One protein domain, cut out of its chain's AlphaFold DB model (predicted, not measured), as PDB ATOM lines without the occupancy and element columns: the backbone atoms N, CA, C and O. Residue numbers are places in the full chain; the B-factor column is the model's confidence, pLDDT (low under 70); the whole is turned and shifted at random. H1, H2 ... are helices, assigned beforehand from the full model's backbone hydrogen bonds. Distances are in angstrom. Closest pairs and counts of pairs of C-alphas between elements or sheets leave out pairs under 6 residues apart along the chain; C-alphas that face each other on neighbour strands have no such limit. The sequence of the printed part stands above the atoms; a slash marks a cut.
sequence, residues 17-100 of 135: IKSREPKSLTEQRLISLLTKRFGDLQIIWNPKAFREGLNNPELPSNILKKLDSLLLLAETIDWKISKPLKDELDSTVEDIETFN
ATOM      1  N   ILE A  17      -2.501  31.909   5.806       74.94
ATOM      2  CA  ILE A  17      -3.275  33.001   6.415       74.94
ATOM      3  C   ILE A  17      -4.143  32.491   7.576       74.94
ATOM      4  O   ILE A  17      -4.227  33.146   8.623       74.94
ATOM      5  N   LYS A  18      -4.788  31.330   7.397       72.69
ATOM      6  CA  LYS A  18      -5.744  30.743   8.355       72.69
ATOM      7  C   LYS A  18      -5.098  29.828   9.401       72.69
ATOM      8  O   LYS A  18      -5.790  29.409  10.329       72.69
ATOM      9  N   SER A  19      -3.815  29.500   9.253       66.19
ATOM     10  CA  SER A  19      -3.126  28.516  10.088       66.19
ATOM     11  C   SER A  19      -3.134  28.912  11.565       66.19
ATOM     12  O   SER A  19      -2.875  30.063  11.930       66.19
ATOM     13  N   ARG A  20      -3.433  27.913  12.405       56.53
ATOM     14  CA  ARG A  20      -3.276  27.948  13.867       56.53
ATOM     15  C   ARG A  20      -1.942  27.354  14.328       56.53
ATOM     16  O   ARG A  20      -1.619  27.485  15.506       56.53
ATOM     17  N   GLU A  21      -1.187  26.702  13.435       59.56
ATOM     18  CA  GLU A  21       0.228  26.402  13.692       59.56
ATOM     19  C   GLU A  21       0.981  27.722  13.930       59.56
ATOM     20  O   GLU A  21       0.452  28.792  13.605       59.56
ATOM     21  N   PRO A  22       2.214  27.706  14.474       59.69
ATOM     22  CA  PRO A  22       3.028  28.908  14.493       59.69
ATOM     23  C   PRO A  22       3.120  29.423  13.055       59.69
ATOM     24  O   PRO A  22       3.795  28.806  12.231       59.69
ATOM     25  N   LYS A  23       2.410  30.522  12.745       66.81
ATOM     26  CA  LYS A  23       2.314  31.092  11.386       66.81
ATOM     27  C   LYS A  23       3.689  31.194  10.726       66.81
ATOM     28  O   LYS A  23       3.817  30.970   9.530       66.81
ATOM     29  N   SER A  24       4.719  31.415  11.541       71.94
ATOM     30  CA  SER A  24       6.123  31.438  11.157       71.94
ATOM     31  C   SER A  24       6.613  30.195  10.405       71.94
ATOM     32  O   SER A  24       7.369  30.366   9.458       71.94
ATOM     33  N   LEU A  25       6.225  28.968  10.768       75.44
ATOM     34  CA  LEU A  25       6.749  27.750  10.133       75.44
ATOM     35  C   LEU A  25       6.160  27.528   8.737       75.44
ATOM     36  O   LEU A  25       6.905  27.324   7.777       75.44
ATOM     37  N   THR A  26       4.834  27.592   8.607       75.75
ATOM     38  CA  THR A  26       4.150  27.439   7.313       75.75
ATOM     39  C   THR A  26       4.555  28.564   6.358       75.75
ATOM     40  O   THR A  26       4.886  28.318   5.198       75.75
ATOM     41  N   GLU A  27       4.631  29.797   6.865       80.88
ATOM     42  CA  GLU A  27       5.076  30.960   6.104       80.88
ATOM     43  C   GLU A  27       6.549  30.860   5.676       80.88
ATOM     44  O   GLU A  27       6.884  31.169   4.534       80.88
ATOM     45  N   GLN A  28       7.449  30.404   6.556       83.94
ATOM     46  CA  GLN A  28       8.855  30.189   6.199       83.94
ATOM     47  C   GLN A  28       9.000  29.168   5.073       83.94
ATOM     48  O   GLN A  28       9.791  29.385   4.153       83.94
ATOM     49  N   ARG A  29       8.237  28.072   5.121       82.56
ATOM     50  CA  ARG A  29       8.272  27.048   4.074       82.56
ATOM     51  C   ARG A  29       7.762  27.601   2.741       82.56
ATOM     52  O   ARG A  29       8.419  27.379   1.727       82.56
ATOM     53  N   LEU A  30       6.669  28.371   2.750       85.38
ATOM     54  CA  LEU A  30       6.156  29.038   1.549       85.38
ATOM     55  C   LEU A  30       7.212  29.967   0.951       85.38
ATOM     56  O   LEU A  30       7.552  29.850  -0.221       85.38
ATOM     57  N   ILE A  31       7.776  30.856   1.768       88.62
ATOM     58  CA  ILE A  31       8.791  31.808   1.315       88.62
ATOM     59  C   ILE A  31      10.016  31.080   0.757       88.62
ATOM     60  O   ILE A  31      10.562  31.503  -0.258       88.62
ATOM     61  N   SER A  32      10.435  29.976   1.376       87.88
ATOM     62  CA  SER A  32      11.573  29.180   0.900       87.88
ATOM     63  C   SER A  32      11.292  28.546  -0.464       87.88
ATOM     64  O   SER A  32      12.139  28.607  -1.356       87.88
ATOM     65  N   LEU A  33      10.092  27.984  -0.645       86.88
ATOM     66  CA  LEU A  33       9.650  27.413  -1.916       86.88
ATOM     67  C   LEU A  33       9.611  28.479  -3.018       86.88
ATOM     68  O   LEU A  33      10.224  28.291  -4.069       86.88
ATOM     69  N   LEU A  34       8.948  29.609  -2.754       89.62
ATOM     70  CA  LEU A  34       8.827  30.711  -3.709       89.62
ATOM     71  C   LEU A  34      10.189  31.302  -4.062       89.62
ATOM     72  O   LEU A  34      10.480  31.484  -5.234       89.62
ATOM     73  N   THR A  35      11.066  31.506  -3.077       90.38
ATOM     74  CA  THR A  35      12.420  32.035  -3.315       90.38
ATOM     75  C   THR A  35      13.203  31.149  -4.283       90.38
ATOM     76  O   THR A  35      13.862  31.660  -5.186       90.38
ATOM     77  N   LYS A  36      13.108  29.822  -4.134       89.62
ATOM     78  CA  LYS A  36      13.753  28.886  -5.059       89.62
ATOM     79  C   LYS A  36      13.157  29.002  -6.463       89.62
ATOM     80  O   LYS A  36      13.880  29.246  -7.422       89.62
ATOM     81  N   ARG A  37      11.837  28.851  -6.574       90.00
ATOM     82  CA  ARG A  37      11.147  28.781  -7.867       90.00
ATOM     83  C   ARG A  37      11.187  30.102  -8.634       90.00
ATOM     84  O   ARG A  37      11.377  30.100  -9.843       90.00
ATOM     85  N   PHE A  38      11.068  31.234  -7.948       91.31
ATOM     86  CA  PHE A  38      11.200  32.559  -8.557       91.31
ATOM     87  C   PHE A  38      12.636  32.848  -8.988       91.31
ATOM     88  O   PHE A  38      12.830  33.478 -10.023       91.31
ATOM     89  N   GLY A  39      13.633  32.316  -8.272       88.19
ATOM     90  CA  GLY A  39      15.022  32.306  -8.730       88.19
ATOM     91  C   GLY A  39      15.184  31.565 -10.060       88.19
ATOM     92  O   GLY A  39      15.727  32.133 -11.008       88.19
ATOM     93  N   ASP A  40      14.640  30.347 -10.160       88.19
ATOM     94  CA  ASP A  40      14.663  29.544 -11.395       88.19
ATOM     95  C   ASP A  40      13.953  30.262 -12.558       88.19
ATOM     96  O   ASP A  40      14.396  30.214 -13.707       88.19
ATOM     97  N   LEU A  41      12.863  30.969 -12.252       88.56
ATOM     98  CA  LEU A  41      12.089  31.738 -13.221       88.56
ATOM     99  C   LEU A  41      12.659  33.127 -13.519       88.56
ATOM    100  O   LEU A  41      12.148  33.773 -14.428       88.56
ATOM    101  N   GLN A  42      13.691  33.601 -12.815       89.44
ATOM    102  CA  GLN A  42      14.182  34.986 -12.898       89.44
ATOM    103  C   GLN A  42      13.067  36.026 -12.666       89.44
ATOM    104  O   GLN A  42      12.916  36.968 -13.445       89.44
ATOM    105  N   ILE A  43      12.242  35.801 -11.646       88.81
ATOM    106  CA  ILE A  43      11.243  36.750 -11.137       88.81
ATOM    107  C   ILE A  43      11.907  37.592 -10.046       88.81
ATOM    108  O   ILE A  43      12.638  37.054  -9.205       88.81
ATOM    109  N   ILE A  44      11.681  38.907 -10.059       83.81
ATOM    110  CA  ILE A  44      12.213  39.788  -9.017       83.81
ATOM    111  C   ILE A  44      11.357  39.589  -7.765       83.81
ATOM    112  O   ILE A  44      10.141  39.709  -7.799       83.81
ATOM    113  N   TRP A  45      11.999  39.247  -6.651       88.62
ATOM    114  CA  TRP A  45      11.309  38.842  -5.428       88.62
ATOM    115  C   TRP A  45      11.962  39.459  -4.200       88.62
ATOM    116  O   TRP A  45      13.181  39.377  -4.013       88.62
ATOM    117  N   ASN A  46      11.146  40.027  -3.318       89.44
ATOM    118  CA  ASN A  46      11.547  40.539  -2.022       89.44
ATOM    119  C   ASN A  46      10.793  39.798  -0.903       89.44
ATOM    120  O   ASN A  46       9.727  40.236  -0.459       89.44
ATOM    121  N   PRO A  47      11.387  38.727  -0.339       89.19
ATOM    122  CA  PRO A  47      10.710  37.883   0.643       89.19
ATOM    123  C   PRO A  47      10.242  38.643   1.889       89.19
ATOM    124  O   PRO A  47       9.224  38.304   2.493       89.19
ATOM    125  N   LYS A  48      10.984  39.685   2.287       88.38
ATOM    126  CA  LYS A  48      10.610  40.535   3.420       88.38
ATOM    127  C   LYS A  48       9.403  41.403   3.070       88.38
ATOM    128  O   LYS A  48       8.487  41.514   3.883       88.38
ATOM    129  N   ALA A  49       9.402  42.009   1.882       87.94
ATOM    130  CA  ALA A  49       8.292  42.847   1.457       87.94
ATOM    131  C   ALA A  49       7.009  42.044   1.278       87.94
ATOM    132  O   ALA A  49       5.966  42.471   1.766       87.94
ATOM    133  N   PHE A  50       7.118  40.855   0.694       89.81
ATOM    134  CA  PHE A  50       6.000  39.948   0.501       89.81
ATOM    135  C   PHE A  50       5.361  39.529   1.830       89.81
ATOM    136  O   PHE A  50       4.151  39.656   2.006       89.81
ATOM    137  N   ARG A  51       6.178  39.116   2.810       87.94
ATOM    138  CA  ARG A  51       5.724  38.815   4.180       87.94
ATOM    139  C   ARG A  51       4.972  39.987   4.807       87.94
ATOM    140  O   ARG A  51       3.911  39.802   5.397       87.94
ATOM    141  N   GLU A  52       5.520  41.194   4.722       86.25
ATOM    142  CA  GLU A  52       4.864  42.384   5.276       86.25
ATOM    143  C   GLU A  52       3.559  42.710   4.527       86.25
ATOM    144  O   GLU A  52       2.577  43.079   5.166       86.25
ATOM    145  N   GLY A  53       3.516  42.500   3.207       87.25
ATOM    146  CA  GLY A  53       2.309  42.623   2.386       87.25
ATOM    147  C   GLY A  53       1.208  41.647   2.802       87.25
ATOM    148  O   GLY A  53       0.079  42.070   3.031       87.25
ATOM    149  N   LEU A  54       1.538  40.364   3.002       86.06
ATOM    150  CA  LEU A  54       0.589  39.339   3.470       86.06
ATOM    151  C   LEU A  54      -0.021  39.647   4.845       86.06
ATOM    152  O   LEU A  54      -1.136  39.216   5.136       86.06
ATOM    153  N   ASN A  55       0.708  40.368   5.695       83.12
ATOM    154  CA  ASN A  55       0.242  40.765   7.021       83.12
ATOM    155  C   ASN A  55      -0.533  42.094   7.013       83.12
ATOM    156  O   ASN A  55      -1.044  42.498   8.059       83.12
ATOM    157  N   ASN A  56      -0.634  42.780   5.870       83.19
ATOM    158  CA  ASN A  56      -1.372  44.032   5.774       83.19
ATOM    159  C   ASN A  56      -2.889  43.761   5.631       83.19
ATOM    160  O   ASN A  56      -3.301  43.139   4.652       83.19
ATOM    161  N   PRO A  57      -3.743  44.263   6.547       81.50
ATOM    162  CA  PRO A  57      -5.197  44.101   6.452       81.50
ATOM    163  C   PRO A  57      -5.837  44.825   5.256       81.50
ATOM    164  O   PRO A  57      -6.955  44.491   4.876       81.50
ATOM    165  N   GLU A  58      -5.155  45.804   4.656       85.19
ATOM    166  CA  GLU A  58      -5.611  46.508   3.452       85.19
ATOM    167  C   GLU A  58      -5.352  45.722   2.160       85.19
ATOM    168  O   GLU A  58      -5.816  46.147   1.100       85.19
ATOM    169  N   LEU A  59      -4.611  44.604   2.214       84.62
ATOM    170  CA  LEU A  59      -4.314  43.792   1.036       84.62
ATOM    171  C   LEU A  59      -5.615  43.195   0.461       84.62
ATOM    172  O   LEU A  59      -6.295  42.412   1.136       84.62
ATOM    173  N   PRO A  60      -5.971  43.501  -0.798       87.88
ATOM    174  CA  PRO A  60      -7.198  43.000  -1.397       87.88
ATOM    175  C   PRO A  60      -7.225  41.470  -1.558       87.88
ATOM    176  O   PRO A  60      -6.309  40.849  -2.101       87.88
ATOM    177  N   SER A  61      -8.336  40.845  -1.150       87.25
ATOM    178  CA  SER A  61      -8.500  39.380  -1.205       87.25
ATOM    179  C   SER A  61      -8.469  38.789  -2.622       87.25
ATOM    180  O   SER A  61      -8.170  37.608  -2.791       87.25
ATOM    181  N   ASN A  62      -8.769  39.583  -3.651       90.25
ATOM    182  CA  ASN A  62      -8.677  39.172  -5.052       90.25
ATOM    183  C   ASN A  62      -7.224  38.974  -5.507       90.25
ATOM    184  O   ASN A  62      -6.975  38.037  -6.257       90.25
ATOM    185  N   ILE A  63      -6.276  39.790  -5.029       90.56
ATOM    186  CA  ILE A  63      -4.844  39.637  -5.345       90.56
ATOM    187  C   ILE A  63      -4.323  38.329  -4.742       90.56
ATOM    188  O   ILE A  63      -3.670  37.542  -5.421       90.56
ATOM    189  N   LEU A  64      -4.717  38.031  -3.500       88.31
ATOM    190  CA  LEU A  64      -4.389  36.765  -2.838       88.31
ATOM    191  C   LEU A  64      -4.956  35.552  -3.584       88.31
ATOM    192  O   LEU A  64      -4.236  34.588  -3.825       88.31
ATOM    193  N   LYS A  65      -6.233  35.604  -3.988       89.00
ATOM    194  CA  LYS A  65      -6.867  34.534  -4.780       89.00
ATOM    195  C   LYS A  65      -6.191  34.341  -6.133       89.00
ATOM    196  O   LYS A  65      -6.032  33.205  -6.579       89.00
ATOM    197  N   LYS A  66      -5.812  35.443  -6.785       92.69
ATOM    198  CA  LYS A  66      -5.082  35.417  -8.050       92.69
ATOM    199  C   LYS A  66      -3.742  34.713  -7.867       92.69
ATOM    200  O   LYS A  66      -3.480  33.756  -8.587       92.69
ATOM    201  N   LEU A  67      -2.950  35.112  -6.869       91.75
ATOM    202  CA  LEU A  67      -1.663  34.475  -6.604       91.75
ATOM    203  C   LEU A  67      -1.817  32.977  -6.307       91.75
ATOM    204  O   LEU A  67      -1.112  32.175  -6.907       91.75
ATOM    205  N   ASP A  68      -2.761  32.588  -5.447       90.31
ATOM    206  CA  ASP A  68      -3.011  31.175  -5.110       90.31
ATOM    207  C   ASP A  68      -3.364  30.354  -6.368       90.31
ATOM    208  O   ASP A  68      -2.860  29.251  -6.564       90.31
ATOM    209  N   SER A  69      -4.150  30.936  -7.284       91.12
ATOM    210  CA  SER A  69      -4.508  30.306  -8.565       91.12
ATOM    211  C   SER A  69      -3.311  30.163  -9.509       91.12
ATOM    212  O   SER A  69      -3.152  29.122 -10.146       91.12
ATOM    213  N   LEU A  70      -2.458  31.188  -9.594       92.25
ATOM    214  CA  LEU A  70      -1.253  31.165 -10.428       92.25
ATOM    215  C   LEU A  70      -0.229  30.153  -9.905       92.25
ATOM    216  O   LEU A  70       0.359  29.425 -10.702       92.25
ATOM    217  N   LEU A  71      -0.046  30.069  -8.583       90.69
ATOM    218  CA  LEU A  71       0.829  29.080  -7.950       90.69
ATOM    219  C   LEU A  71       0.320  27.657  -8.184       90.69
ATOM    220  O   LEU A  71       1.104  26.780  -8.541       90.69
ATOM    221  N   LEU A  72      -0.992  27.433  -8.052       90.00
ATOM    222  CA  LEU A  72      -1.595  26.140  -8.354       90.00
ATOM    223  C   LEU A  72      -1.370  25.760  -9.820       90.00
ATOM    224  O   LEU A  72      -0.918  24.653 -10.101       90.00
ATOM    225  N   LEU A  73      -1.636  26.682 -10.751       90.25
ATOM    226  CA  LEU A  73      -1.418  26.451 -12.176       90.25
ATOM    227  C   LEU A  73       0.054  26.144 -12.468       90.25
ATOM    228  O   LEU A  73       0.333  25.159 -13.149       90.25
ATOM    229  N   ALA A  74       0.982  26.934 -11.921       89.38
ATOM    230  CA  ALA A  74       2.415  26.703 -12.060       89.38
ATOM    231  C   ALA A  74       2.801  25.299 -11.578       89.38
ATOM    232  O   ALA A  74       3.524  24.606 -12.289       89.38
ATOM    233  N   GLU A  75       2.261  24.832 -10.450       87.56
ATOM    234  CA  GLU A  75       2.525  23.471  -9.978       87.56
ATOM    235  C   GLU A  75       1.926  22.388 -10.875       87.56
ATOM    236  O   GLU A  75       2.587  21.384 -11.140       87.56
ATOM    237  N   THR A  76       0.718  22.583 -11.420       87.88
ATOM    238  CA  THR A  76       0.132  21.590 -12.342       87.88
ATOM    239  C   THR A  76       0.976  21.353 -13.595       87.88
ATOM    240  O   THR A  76       0.906  20.275 -14.186       87.88
ATOM    241  N   ILE A  77       1.795  22.335 -13.982       88.19
ATOM    242  CA  ILE A  77       2.707  22.257 -15.128       88.19
ATOM    243  C   ILE A  77       4.181  22.165 -14.710       88.19
ATOM    244  O   ILE A  77       5.065  22.417 -15.531       88.19
ATOM    245  N   ASP A  78       4.453  21.794 -13.453       87.19
ATOM    246  CA  ASP A  78       5.801  21.625 -12.888       87.19
ATOM    247  C   ASP A  78       6.711  22.839 -13.154       87.19
ATOM    248  O   ASP A  78       7.858  22.728 -13.588       87.19
ATOM    249  N   TRP A  79       6.156  24.035 -12.961       88.88
ATOM    250  CA  TRP A  79       6.809  25.330 -13.156       88.88
ATOM    251  C   TRP A  79       7.336  25.597 -14.574       88.88
ATOM    252  O   TRP A  79       8.014  26.601 -14.800       88.88
ATOM    253  N   LYS A  80       6.978  24.773 -15.567       90.38
ATOM    254  CA  LYS A  80       7.268  25.006 -16.994       90.38
ATOM    255  C   LYS A  80       6.259  25.987 -17.581       90.38
ATOM    256  O   LYS A  80       5.486  25.664 -18.482       90.38
ATOM    257  N   ILE A  81       6.234  27.184 -17.006       89.56
ATOM    258  CA  ILE A  81       5.242  28.209 -17.306       89.56
ATOM    259  C   ILE A  81       5.621  29.006 -18.561       89.56
ATOM    260  O   ILE A  81       6.796  29.209 -18.865       89.56
ATOM    261  N   SER A  82       4.615  29.462 -19.307       93.19
ATOM    262  CA  SER A  82       4.818  30.339 -20.463       93.19
ATOM    263  C   SER A  82       5.248  31.741 -20.019       93.19
ATOM    264  O   SER A  82       4.993  32.147 -18.885       93.19
ATOM    265  N   LYS A  83       5.862  32.519 -20.924       92.44
ATOM    266  CA  LYS A  83       6.249  33.910 -20.631       92.44
ATOM    267  C   LYS A  83       5.076  34.761 -20.104       92.44
ATOM    268  O   LYS A  83       5.262  35.381 -19.067       92.44
ATOM    269  N   PRO A  84       3.871  34.748 -20.711       93.81
ATOM    270  CA  PRO A  84       2.743  35.514 -20.180       93.81
ATOM    271  C   PRO A  84       2.369  35.135 -18.744       93.81
ATOM    272  O   PRO A  84       2.096  36.010 -17.932       93.81
ATOM    273  N   LEU A  85       2.396  33.839 -18.417       92.62
ATOM    274  CA  LEU A  85       2.082  33.368 -17.069       92.62
ATOM    275  C   LEU A  85       3.171  33.766 -16.063       92.62
ATOM    276  O   LEU A  85       2.857  34.125 -14.932       92.62
ATOM    277  N   LYS A  86       4.443  33.739 -16.481       93.88
ATOM    278  CA  LYS A  86       5.559  34.263 -15.687       93.88
ATOM    279  C   LYS A  86       5.374  35.753 -15.403       93.88
ATOM    280  O   LYS A  86       5.473  36.146 -14.247       93.88
ATOM    281  N   ASP A  87       5.104  36.549 -16.432       93.44
ATOM    282  CA  ASP A  87       4.936  38.002 -16.307       93.44
ATOM    283  C   ASP A  87       3.743  38.331 -15.385       93.44
ATOM    284  O   ASP A  87       3.810  39.235 -14.554       93.44
ATOM    285  N   GLU A  88       2.661  37.550 -15.465       94.19
ATOM    286  CA  GLU A  88       1.507  37.696 -14.578       94.19
ATOM    287  C   GLU A  88       1.812  37.311 -13.119       94.19
ATOM    288  O   GLU A  88       1.318  37.958 -12.190       94.19
ATOM    289  N   LEU A  89       2.631  36.278 -12.909       92.56
ATOM    290  CA  LEU A  89       3.098  35.863 -11.587       92.56
ATOM    291  C   LEU A  89       4.006  36.925 -10.955       92.56
ATOM    292  O   LEU A  89       3.790  37.275  -9.797       92.56
ATOM    293  N   ASP A  90       4.950  37.468 -11.727       93.75
ATOM    294  CA  ASP A  90       5.856  38.557 -11.328       93.75
ATOM    295  C   ASP A  90       5.060  39.803 -10.904       93.75
ATOM    296  O   ASP A  90       5.163  40.268  -9.772       93.75
ATOM    297  N   SER A  91       4.131  40.252 -11.754       93.00
ATOM    298  CA  SER A  91       3.274  41.405 -11.453       93.00
ATOM    299  C   SER A  91       2.386  41.188 -10.222       93.00
ATOM    300  O   SER A  91       2.231  42.095  -9.409       93.00
ATOM    301  N   THR A  92       1.815  39.992 -10.042       92.56
ATOM    302  CA  THR A  92       0.944  39.712  -8.883       92.56
ATOM    303  C   THR A  92       1.740  39.678  -7.572       92.56
ATOM    304  O   THR A  92       1.230  40.039  -6.508       92.56
ATOM    305  N   VAL A  93       2.994  39.235  -7.631       91.94
ATOM    306  CA  VAL A  93       3.926  39.268  -6.504       91.94
ATOM    307  C   VAL A  93       4.298  40.705  -6.158       91.94
ATOM    308  O   VAL A  93       4.186  41.086  -4.991       91.94
ATOM    309  N   GLU A  94       4.668  41.505  -7.159       90.75
ATOM    310  CA  GLU A  94       4.971  42.926  -6.983       90.75
ATOM    311  C   GLU A  94       3.787  43.658  -6.343       90.75
ATOM    312  O   GLU A  94       3.971  44.378  -5.360       90.75
ATOM    313  N   ASP A  95       2.563  43.401  -6.819       90.56
ATOM    314  CA  ASP A  95       1.344  43.965  -6.246       90.56
ATOM    315  C   ASP A  95       1.283  43.726  -4.733       90.56
ATOM    316  O   ASP A  95       1.100  44.679  -3.979       90.56
ATOM    317  N   ILE A  96       1.507  42.494  -4.259       89.69
ATOM    318  CA  ILE A  96       1.494  42.161  -2.823       89.69
ATOM    319  C   ILE A  96       2.615  42.882  -2.074       89.69
ATOM    320  O   ILE A  96       2.379  43.454  -1.005       89.69
ATOM    321  N   GLU A  97       3.826  42.891  -2.628       88.94
ATOM    322  CA  GLU A  97       4.970  43.589  -2.043       88.94
ATOM    323  C   GLU A  97       4.710  45.095  -1.908       88.94
ATOM    324  O   GLU A  97       5.141  45.709  -0.926       88.94
ATOM    325  N   THR A  98       3.941  45.695  -2.824       85.81
ATOM    326  CA  THR A  98       3.587  47.118  -2.754       85.81
ATOM    327  C   THR A  98       2.637  47.466  -1.613       85.81
ATOM    328  O   THR A  98       2.565  48.632  -1.225       85.81
ATOM    329  N   PHE A  99       1.935  46.492  -1.026       83.75
ATOM    330  CA  PHE A  99       1.144  46.707   0.188       83.75
ATOM    331  C   PHE A  99       1.998  46.677   1.459       83.75
ATOM    332  O   PHE A  99       1.477  46.941   2.538       83.75
ATOM    333  N   ASN A 100       3.310  46.457   1.373       78.06
ATOM    334  CA  ASN A 100       4.207  46.677   2.501       78.06
ATOM    335  C   ASN A 100       4.166  48.164   2.945       78.06
ATOM    336  O   ASN A 100       4.558  49.040   2.165       78.06
TER     337      ASN A 100
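Overview. This is residues 17 to 100 of the 135 residues of an uncharacterized protein of Candidatus Giovannonibacteria bacterium RIFCSPHIGHO2_01_FULL_45_23 (UniProt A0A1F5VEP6). Two helices, H3 and H4, make a helical hairpin; a third and longest helix, H1, stands off from it, so that the centres of the three make a triangle, and the short helix H2 packs across the last part of H4, on the side toward H1. H1 is only loosely joined to the rest, near H2 and H4 without clearly touching either, and residues 20 to 25 stick out at its first end. The printed part has 84 residues with four named helices, in the order H1, H2, H3, H4, and no named strand; the class is all helix. It is compact, with a radius of gyration of the C-alphas of 12.4 A and spans of 33 by 23 by 19 A.

Arrangement. H1, residues 23 to 41, is close to but not clearly touching H2, residues 47 to 54; their closest C-alphas are those of Ile 31 and Pro 47, 6.4 A apart. The two run opposite ways at a steep tilt of 57 degrees. H1 is also close to but not clearly touching H4, residues 83 to 98, with the C-alphas of Leu 41 and Lys 86 the closest, at 7.4 A. These two run opposite ways at a steep tilt of 40 degrees. H2 touches H4, which meets it with residues 93 to 98 alone; the closest C-alphas are those of Phe 50 and Glu 97, 4.6 A apart. Their lines are about perpendicular, only just, at 73 degrees. H3, residues 61 to 76, is apart from H1, and only just apart from H2, at 8.4 A. H3 and H4 form a helical hairpin and touch, H3 with residues 63 to 70 alone; the closest C-alphas are those of Leu 67 and Thr 92, 6.3 A apart. They run opposite ways at a tilt of 37 degrees, only just steep. In H1, H2, H3 and H4 every O i to N i+4 pair is within hydrogen-bond range.

Along the chain. H1 begins at C-alpha 23, at (2.314, 31.092, 11.386), and measures 26.5 A from first to last C-alpha. H2 measures 10.6 A. H3 begins at C-alpha 61, at (-8.500, 39.380, -1.205), and measures 22.7 A. H4 measures 22.4 A and ends at C-alpha 98, at (3.587, 47.118, -2.754).

Size, cuts and confidence. The two C-alphas farthest apart are those of Arg 20 and Lys 83, at 36.3 A. The printed part has no cut. The link from H1 to H2 is tight, and those from H2 to H3 and from H3 to H4 are short. The mean pLDDT of the printed part is 86.3, and residues 19 to 23 are under 70.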